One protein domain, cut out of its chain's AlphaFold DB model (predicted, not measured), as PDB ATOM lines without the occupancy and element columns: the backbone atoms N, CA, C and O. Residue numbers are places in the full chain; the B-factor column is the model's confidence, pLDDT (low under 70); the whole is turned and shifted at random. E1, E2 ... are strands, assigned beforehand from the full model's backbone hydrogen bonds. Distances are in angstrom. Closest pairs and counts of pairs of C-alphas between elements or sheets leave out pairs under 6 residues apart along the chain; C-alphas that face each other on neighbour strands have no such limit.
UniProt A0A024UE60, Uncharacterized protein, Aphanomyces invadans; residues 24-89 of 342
ATOM      1  N   GLY A  24     -61.478 -31.015 -41.828       83.62
ATOM      2  CA  GLY A  24     -60.108 -30.635 -42.053       83.62
ATOM      3  C   GLY A  24     -59.238 -31.471 -41.145       83.62
ATOM      4  O   GLY A  24     -59.535 -31.565 -39.954       83.62
ATOM      5  N   THR A  25     -58.192 -32.090 -41.680       90.56
ATOM      6  CA  THR A  25     -57.154 -32.669 -40.828       90.56
ATOM      7  C   THR A  25     -56.126 -31.595 -40.525       90.56
ATOM      8  O   THR A  25     -55.674 -30.871 -41.410       90.56
ATOM      9  N   ASP A  26     -55.778 -31.462 -39.257       93.31
ATOM     10  CA  ASP A  26     -54.765 -30.521 -38.808       93.31
ATOM     11  C   ASP A  26     -53.374 -31.102 -39.089       93.31
ATOM     12  O   ASP A  26     -53.025 -32.179 -38.606       93.31
ATOM     13  N   VAL A  27     -52.582 -30.406 -39.908       94.62
ATOM     14  CA  VAL A  27     -51.267 -30.862 -40.379       94.62
ATOM     15  C   VAL A  27     -50.210 -29.785 -40.131       94.62
ATOM     16  O   VAL A  27     -50.442 -28.590 -40.325       94.62
ATOM     17  N   SER A  28     -49.021 -30.217 -39.709       95.44
ATOM     18  CA  SER A  28     -47.850 -29.351 -39.550       95.44
ATOM     19  C   SER A  28     -47.046 -29.270 -40.851       95.44
ATOM     20  O   SER A  28     -46.827 -30.278 -41.527       95.44
ATOM     21  N   VAL A  29     -46.595 -28.065 -41.200       96.25
ATOM     22  CA  VAL A  29     -45.788 -27.801 -42.399       96.25
ATOM     23  C   VAL A  29     -44.349 -27.513 -41.980       96.25
ATOM     24  O   VAL A  29     -44.084 -26.657 -41.136       96.25
ATOM     25  N   VAL A  30     -43.394 -28.218 -42.586       95.25
ATOM     26  CA  VAL A  30     -41.974 -28.123 -42.233       95.25
ATOM     27  C   VAL A  30     -41.470 -26.696 -42.439       95.25
ATOM     28  O   VAL A  30     -41.547 -26.142 -43.534       95.25
ATOM     29  N   GLY A  31     -40.914 -26.110 -41.378       94.88
ATOM     30  CA  GLY A  31     -40.344 -24.763 -41.407       94.88
ATOM     31  C   GLY A  31     -41.360 -23.625 -41.275       94.88
ATOM     32  O   GLY A  31     -40.949 -22.467 -41.282       94.88
ATOM     33  N   VAL A  32     -42.656 -23.919 -41.114       96.88
ATOM     34  CA  VAL A  32     -43.693 -22.904 -40.895       96.88
ATOM     35  C   VAL A  32     -44.355 -23.132 -39.539       96.88
ATOM     36  O   VAL A  32     -44.927 -24.182 -39.275       96.88
ATOM     37  N   ALA A  33     -44.283 -22.135 -38.658       95.81
ATOM     38  CA  ALA A  33     -44.874 -22.236 -37.329       95.81
ATOM     39  C   ALA A  33     -46.406 -22.135 -37.392       95.81
ATOM     40  O   ALA A  33     -46.943 -21.077 -37.728       95.81
ATOM     41  N   GLY A  34     -47.099 -23.198 -36.994       95.06
ATOM     42  CA  GLY A  34     -48.555 -23.236 -36.914       95.06
ATOM     43  C   GLY A  34     -49.112 -24.613 -37.252       95.06
ATOM     44  O   GLY A  34     -48.369 -25.546 -37.541       95.06
ATOM     45  N   VAL A  35     -50.435 -24.706 -37.208       95.25
ATOM     46  CA  VAL A  35     -51.204 -25.868 -37.648       95.25
ATOM     47  C   VAL A  35     -52.076 -25.403 -38.802       95.25
ATOM     48  O   VAL A  35     -52.664 -24.321 -38.729       95.25
ATOM     49  N   PHE A  36     -52.108 -26.184 -39.873       96.69
ATOM     50  CA  PHE A  36     -52.813 -25.844 -41.099       96.69
ATOM     51  C   PHE A  36     -53.817 -26.929 -41.434       96.69
ATOM     52  O   PHE A  36     -53.547 -28.115 -41.267       96.69
ATOM     53  N   THR A  37     -54.961 -26.520 -41.960       96.12
ATOM     54  CA  THR A  37     -56.054 -27.443 -42.230       96.12
ATOM     55  C   THR A  37     -55.895 -28.033 -43.630       96.12
ATOM     56  O   THR A  37     -55.982 -27.318 -44.629       96.12
ATOM     57  N   ALA A  38     -55.624 -29.330 -43.731       95.19
ATOM     58  CA  ALA A  38     -55.592 -30.049 -44.996       95.19
ATOM     59  C   ALA A  38     -56.998 -30.566 -45.367       95.19
ATOM     60  O   ALA A  38     -57.803 -30.847 -44.478       95.19
ATOM     61  N   PRO A  39     -57.312 -30.694 -46.670       93.19
ATOM     62  CA  PRO A  39     -58.525 -31.370 -47.121       93.19
ATOM     63  C   PRO A  39     -58.624 -32.796 -46.567       93.19
ATOM     64  O   PRO A  39     -57.597 -33.449 -46.372       93.19
ATOM     65  N   ASP A  40     -59.854 -33.297 -46.413       89.88
ATOM     66  CA  ASP A  40     -60.129 -34.694 -46.058       89.88
ATOM     67  C   ASP A  40     -59.270 -35.673 -46.886       89.88
ATOM     68  O   ASP A  40     -59.344 -35.722 -48.120       89.88
ATOM     69  N   GLY A  41     -58.454 -36.471 -46.198       88.19
ATOM     70  CA  GLY A  41     -57.571 -37.461 -46.806       88.19
ATOM     71  C   GLY A  41     -56.424 -37.880 -45.880       88.19
ATOM     72  O   GLY A  41     -56.231 -37.281 -44.821       88.19
ATOM     73  N   PRO A  42     -55.657 -38.919 -46.256       90.12
ATOM     74  CA  PRO A  42     -54.467 -39.309 -45.511       90.12
ATOM     75  C   PRO A  42     -53.452 -38.166 -45.560       90.12
ATOM     76  O   PRO A  42     -53.077 -37.712 -46.641       90.12
ATOM     77  N   SER A  43     -53.012 -37.689 -44.399       91.25
ATOM     78  CA  SER A  43     -51.978 -36.658 -44.305       91.25
ATOM     79  C   SER A  43     -50.680 -37.146 -44.944       91.25
ATOM     80  O   SER A  43     -50.310 -38.312 -44.791       91.25
ATOM     81  N   CYS A  44     -49.955 -36.257 -45.625       93.00
ATOM     82  CA  CYS A  44     -48.592 -36.561 -46.056       93.00
ATOM     83  C   CYS A  44     -47.685 -36.751 -44.832       93.00
ATOM     84  O   CYS A  44     -47.264 -35.788 -44.195       93.00
ATOM     85  N   GLY A  45     -47.406 -38.010 -44.505       86.38
ATOM     86  CA  GLY A  45     -46.575 -38.406 -43.380       86.38
ATOM     87  C   GLY A  45     -46.281 -39.903 -43.419       86.38
ATOM     88  O   GLY A  45     -47.071 -40.697 -43.930       86.38
ATOM     89  N   GLY A  46     -45.126 -40.298 -42.885       81.12
ATOM     90  CA  GLY A  46     -44.718 -41.701 -42.804       81.12
ATOM     91  C   GLY A  46     -44.146 -42.264 -44.109       81.12
ATOM     92  O   GLY A  46     -43.462 -41.567 -44.860       81.12
ATOM     93  N   THR A  47     -44.375 -43.560 -44.344       72.50
ATOM     94  CA  THR A  47     -43.828 -44.326 -45.482       72.50
ATOM     95  C   THR A  47     -44.724 -44.302 -46.725       72.50
ATOM     96  O   THR A  47     -44.304 -44.736 -47.802       72.50
ATOM     97  N   SER A  48     -45.953 -43.793 -46.599       69.88
ATOM     98  CA  SER A  48     -46.930 -43.754 -47.688       69.88
ATOM     99  C   SER A  48     -46.663 -42.578 -48.629       69.88
ATOM    100  O   SER A  48     -46.664 -41.420 -48.227       69.88
ATOM    101  N   ARG A  49     -46.461 -42.885 -49.916       67.12
ATOM    102  CA  ARG A  49     -46.028 -41.931 -50.958       67.12
ATOM    103  C   ARG A  49     -47.075 -40.908 -51.402       67.12
ATOM    104  O   ARG A  49     -46.765 -40.054 -52.225       67.12
ATOM    105  N   ILE A  50     -48.306 -41.020 -50.918       80.25
ATOM    106  CA  ILE A  50     -49.443 -40.246 -51.408       80.25
ATOM    107  C   ILE A  50     -50.215 -39.763 -50.189       80.25
ATOM    108  O   ILE A  50     -50.907 -40.543 -49.538       80.25
ATOM    109  N   GLY A  51     -50.064 -38.480 -49.879       89.50
ATOM    110  CA  GLY A  51     -50.823 -37.822 -48.832       89.50
ATOM    111  C   GLY A  51     -51.186 -36.402 -49.229       89.50
ATOM    112  O   GLY A  51     -50.575 -35.807 -50.120       89.50
ATOM    113  N   VAL A  52     -52.218 -35.883 -48.580       94.19
ATOM    114  CA  VAL A  52     -52.749 -34.545 -48.806       94.19
ATOM    115  C   VAL A  52     -51.984 -33.559 -47.924       94.19
ATOM    116  O   VAL A  52     -51.696 -33.843 -46.760       94.19
ATOM    117  N   CYS A  53     -51.642 -32.408 -48.499       96.25
ATOM    118  CA  CYS A  53     -51.035 -31.285 -47.797       96.25
ATOM    119  C   CYS A  53     -51.964 -30.063 -47.840       96.25
ATOM    120  O   CYS A  53     -52.782 -29.946 -48.759       96.25
ATOM    121  N   PRO A  54     -51.862 -29.154 -46.857       96.88
ATOM    122  CA  PRO A  54     -52.681 -27.955 -46.816       96.88
ATOM    123  C   PRO A  54     -52.420 -27.055 -48.029       96.88
ATOM    124  O   PRO A  54     -51.271 -26.788 -48.397       96.88
ATOM    125  N   GLY A  55     -53.513 -26.594 -48.642       96.06
ATOM    126  CA  GLY A  55     -53.492 -25.597 -49.711       96.06
ATOM    127  C   GLY A  55     -53.273 -24.170 -49.187       96.06
ATOM    128  O   GLY A  55     -53.048 -23.989 -47.987       96.06
ATOM    129  N   PRO A  56     -53.353 -23.159 -50.072       96.31
ATOM    130  CA  PRO A  56     -53.206 -21.745 -49.726       96.31
ATOM    131  C   PRO A  56     -54.057 -21.308 -48.526       96.31
ATOM    132  O   PRO A  56     -55.282 -21.433 -48.548       96.31
ATOM    133  N   GLN A  57     -53.403 -20.795 -47.481       96.69
ATOM    134  CA  GLN A  57     -54.004 -20.362 -46.212       96.69
ATOM    135  C   GLN A  57     -53.246 -19.158 -45.626       96.69
ATOM    136  O   GLN A  57     -52.115 -18.882 -46.039       96.69
ATOM    137  N   PRO A  58     -53.810 -18.433 -44.640       96.12
ATOM    138  CA  PRO A  58     -53.067 -17.398 -43.923       96.12
ATOM    139  C   PRO A  58     -51.759 -17.961 -43.357       96.12
ATOM    140  O   PRO A  58     -51.774 -18.972 -42.661       96.12
ATOM    141  N   ARG A  59     -50.630 -17.292 -43.636       96.06
ATOM    142  CA  ARG A  59     -49.253 -17.727 -43.292       96.06
ATOM    143  C   ARG A  59     -48.706 -18.902 -44.122       96.06
ATOM    144  O   ARG A  59     -47.597 -19.355 -43.851       96.06
ATOM    145  N   LEU A  60     -49.441 -19.348 -45.140       96.69
ATOM    146  CA  LEU A  60     -49.035 -20.355 -46.120       96.69
ATOM    147  C   LEU A  60     -49.603 -19.984 -47.505       96.69
ATOM    148  O   LEU A  60     -50.451 -20.684 -48.053       96.69
ATOM    149  N   GLU A  61     -49.165 -18.843 -48.044       96.25
ATOM    150  CA  GLU A  61     -49.775 -18.182 -49.216       96.25
ATOM    151  C   GLU A  61     -49.864 -19.073 -50.457       96.25
ATOM    152  O   GLU A  61     -50.869 -19.049 -51.159       96.25
ATOM    153  N   PHE A  62     -48.852 -19.902 -50.704       96.69
ATOM    154  CA  PHE A  62     -48.814 -20.799 -51.862       96.69
ATOM    155  C   PHE A  62     -49.251 -22.232 -51.532       96.69
ATOM    156  O   PHE A  62     -49.215 -23.102 -52.396       96.69
ATOM    157  N   GLY A  63     -49.658 -22.503 -50.290       96.69
ATOM    158  CA  GLY A  63     -49.900 -23.858 -49.806       96.69
ATOM    159  C   GLY A  63     -48.611 -24.648 -49.572       96.69
ATOM    160  O   GLY A  63     -47.516 -24.100 -49.410       96.69
ATOM    161  N   SER A  64     -48.744 -25.968 -49.519       96.62
ATOM    162  CA  SER A  64     -47.635 -26.886 -49.276       96.62
ATOM    163  C   SER A  64     -47.755 -28.152 -50.113       96.62
ATOM    164  O   SER A  64     -48.826 -28.505 -50.607       96.62
ATOM    165  N   CYS A  65     -46.630 -28.836 -50.272       95.50
ATOM    166  CA  CYS A  65     -46.499 -30.024 -51.091       95.50
ATOM    167  C   CYS A  65     -45.913 -31.190 -50.296       95.50
ATOM    168  O   CYS A  65     -45.036 -30.994 -49.456       95.50
ATOM    169  N   CYS A  66     -46.354 -32.409 -50.604       94.69
ATOM    170  CA  CYS A  66     -45.791 -33.623 -50.031       94.69
ATOM    171  C   CYS A  66     -44.415 -33.909 -50.650       94.69
ATOM    172  O   CYS A  66     -44.321 -34.256 -51.828       94.69
ATOM    173  N   GLN A  67     -43.343 -33.753 -49.871       93.50
ATOM    174  CA  GLN A  67     -41.968 -33.959 -50.327       93.50
ATOM    175  C   GLN A  67     -41.167 -34.778 -49.311       93.50
ATOM    176  O   GLN A  67     -41.468 -34.792 -48.119       93.50
ATOM    177  N   ALA A  68     -40.144 -35.493 -49.785       91.56
ATOM    178  CA  ALA A  68     -39.223 -36.204 -48.908       91.56
ATOM    179  C   ALA A  68     -38.394 -35.187 -48.115       91.56
ATOM    180  O   ALA A  68     -37.765 -34.305 -48.707       91.56
ATOM    181  N   LEU A  69     -38.392 -35.306 -46.787       90.88
ATOM    182  CA  LEU A  69     -37.632 -34.403 -45.937       90.88
ATOM    183  C   LEU A  69     -36.133 -34.652 -46.141       90.88
ATOM    184  O   LEU A  69     -35.670 -35.786 -45.968       90.88
ATOM    185  N   PRO A  70     -35.352 -33.613 -46.476       85.38
ATOM    186  CA  PRO A  70     -33.907 -33.748 -46.537       85.38
ATOM    187  C   PRO A  70     -33.349 -34.070 -45.143       85.38
ATOM    188  O   PRO A  70     -33.912 -33.672 -44.123       85.38
ATOM    189  N   ASN A  71     -32.208 -34.760 -45.104       85.56
ATOM    190  CA  ASN A  71     -31.452 -35.084 -43.885       85.56
ATOM    191  C   ASN A  71     -32.097 -36.105 -42.931       85.56
ATOM    192  O   ASN A  71     -31.715 -36.173 -41.763       85.56
ATOM    193  N   ARG A  72     -33.039 -36.930 -43.401       82.56
ATOM    194  CA  ARG A  72     -33.495 -38.107 -42.650       82.56
ATOM    195  C   ARG A  72     -32.927 -39.389 -43.280       82.56
ATOM    196  O   ARG A  72     -32.939 -39.511 -44.503       82.56
ATOM    197  N   PRO A  73     -32.395 -40.329 -42.474       82.50
ATOM    198  CA  PRO A  73     -31.817 -41.579 -42.980       82.50
ATOM    199  C   PRO A  73     -32.884 -42.510 -43.571       82.50
ATOM    200  O   PRO A  73     -32.605 -43.277 -44.488       82.50
ATOM    201  N   SER A  74     -34.114 -42.424 -43.064       84.56
ATOM    202  CA  SER A  74     -35.298 -43.036 -43.652       84.56
ATOM    203  C   SER A  74     -36.029 -42.025 -44.533       84.56
ATOM    204  O   SER A  74     -36.052 -40.825 -44.254       84.56
ATOM    205  N   LEU A  75     -36.628 -42.521 -45.615       86.00
ATOM    206  CA  LEU A  75     -37.364 -41.733 -46.601       86.00
ATOM    207  C   LEU A  75     -38.705 -41.280 -45.991       86.00
ATOM    208  O   LEU A  75     -39.747 -41.879 -46.240       86.00
ATOM    209  N   VAL A  76     -38.650 -40.268 -45.123       90.81
ATOM    210  CA  VAL A  76     -39.818 -39.679 -44.458       90.81
ATOM    211  C   VAL A  76     -40.381 -38.576 -45.342       90.81
ATOM    212  O   VAL A  76     -39.670 -37.639 -45.714       90.81
ATOM    213  N   LEU A  77     -41.660 -38.689 -45.679       92.69
ATOM    214  CA  LEU A  77     -42.403 -37.664 -46.406       92.69
ATOM    215  C   LEU A  77     -43.066 -36.695 -45.427       92.69
ATOM    216  O   LEU A  77     -43.463 -37.090 -44.331       92.69
ATOM    217  N   GLY A  78     -43.202 -35.438 -45.832       94.38
ATOM    218  CA  GLY A  78     -43.947 -34.430 -45.087       94.38
ATOM    219  C   GLY A  78     -44.290 -33.220 -45.948       94.38
ATOM    220  O   GLY A  78     -43.804 -33.075 -47.072       94.38
ATOM    221  N   CYS A  79     -45.155 -32.355 -45.425       96.00
ATOM    222  CA  CYS A  79     -45.581 -31.152 -46.130       96.00
ATOM    223  C   CYS A  79     -44.514 -30.055 -46.042       96.00
ATOM    224  O   CYS A  79     -44.150 -29.613 -44.953       96.00
ATOM    225  N   VAL A  80     -44.036 -29.592 -47.195       96.00
ATOM    226  CA  VAL A  80     -43.047 -28.516 -47.347       96.00
ATOM    227  C   VAL A  80     -43.725 -27.327 -48.035       96.00
ATOM    228  O   VAL A  80     -44.476 -27.542 -48.990       96.00
ATOM    229  N   PRO A  81     -43.518 -26.078 -47.582       97.12
ATOM    230  CA  PRO A  81     -44.180 -24.917 -48.165       97.12
ATOM    231  C   PRO A  81     -43.747 -24.703 -49.619       97.12
ATOM    232  O   PRO A  81     -42.566 -24.823 -49.961       97.12
ATOM    233  N   LEU A  82     -44.706 -24.353 -50.475       96.25
ATOM    234  CA  LEU A  82     -44.422 -23.961 -51.851       96.25
ATOM    235  C   LEU A  82     -43.824 -22.548 -51.875       96.25
ATOM    236  O   LEU A  82     -44.223 -21.673 -51.109       96.25
ATOM    237  N   ARG A  83     -42.835 -22.326 -52.750       93.50
ATOM    238  CA  ARG A  83     -42.171 -21.015 -52.901       93.50
ATOM    239  C   ARG A  83     -42.875 -20.086 -53.889       93.50
ATOM    240  O   ARG A  83     -42.612 -18.890 -53.872       93.50
ATOM    241  N   SER A  84     -43.715 -20.636 -54.759       94.12
ATOM    242  CA  SER A  84     -44.523 -19.893 -55.722       94.12
ATOM    243  C   SER A  84     -45.738 -20.719 -56.136       94.12
ATOM    244  O   SER A  84     -45.731 -21.944 -56.021       94.12
ATOM    245  N   GLU A  85     -46.760 -20.056 -56.672       88.88
ATOM    246  CA  GLU A  85     -47.983 -20.692 -57.186       88.88
ATOM    247  C   GLU A  85     -47.710 -21.619 -58.389       88.88
ATOM    248  O   GLU A  85     -48.411 -22.601 -58.615       88.88
ATOM    249  N   THR A  86     -46.639 -21.336 -59.136       87.12
ATOM    250  CA  THR A  86     -46.167 -22.130 -60.280       87.12
ATOM    251  C   THR A  86     -45.182 -23.230 -59.907       87.12
ATOM    252  O   THR A  86     -44.814 -24.029 -60.772       87.12
ATOM    253  N   ALA A  87     -44.721 -23.288 -58.653       85.44
ATOM    254  CA  ALA A  87     -43.854 -24.362 -58.208       85.44
ATOM    255  C   ALA A  87     -44.671 -25.655 -58.207       85.44
ATOM    256  O   ALA A  87     -45.460 -25.922 -57.304       85.44
ATOM    257  N   ALA A  88     -44.498 -26.463 -59.250       80.56
ATOM    258  CA  ALA A  88     -45.079 -27.787 -59.273       80.56
ATOM    259  C   ALA A  88     -44.548 -28.578 -58.073       80.56
ATOM    260  O   ALA A  88     -43.386 -28.429 -57.679       80.56
ATOM    261  N   CYS A  89     -45.389 -29.467 -57.545       80.62
ATOM    262  CA  CYS A  89     -45.002 -30.570 -56.675       80.62
ATOM    263  C   CYS A  89     -44.070 -31.532 -57.425       80.62
ATOM    264  O   CYS A  89     -44.404 -32.679 -57.718       80.62
TER     265      CYS A  89
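Overview. This is residues 24 to 89 of the 342 residues of an uncharacterized protein of Aphanomyces invadans (UniProt A0A024UE60). There is little regular structure here: two small two-stranded hairpins, E1 with E2 and E3 with E4, are joined by a long winding loop, residues 40 to 63. The printed part has 66 residues, with no named helix and four strands in the order E1 to E4, each sheet antiparallel; the class is all strand, with 18 residues in named elements. It is compact, with a radius of gyration of the C-alphas of 11.1 A and spans of 32 by 23 by 22 A.

Along the chain. Find C-alpha 24 at (-60.108, -30.635, -42.053); from there E1 runs 9.0 A to residue 27. E2, residues 36 to 39, covers 10.0 A. E3, residues 64 to 68, covers 12.6 A. E4, residues 77 to 81, covers 13.0 A and ends at C-alpha 81, (-44.180, -24.917, -48.165).

Arrangement. In the hairpin E1 and E2, antiparallel at 132 degrees, look for N 27 and O 36 within hydrogen-bond range, 2.8 A. In the hairpin E3 and E4, antiparallel at 141 degrees, find N 65 and O 80, 2.8 A. E1 and E4 are only just apart, closest C-alphas 8.1 A.

Size, cuts and confidence. The farthest C-alphas, Pro 58 and Pro 73, are 32.2 A apart. The printed part has no cut; the link E2 to E3 is long. Residues 48 to 49 have pLDDT under 70.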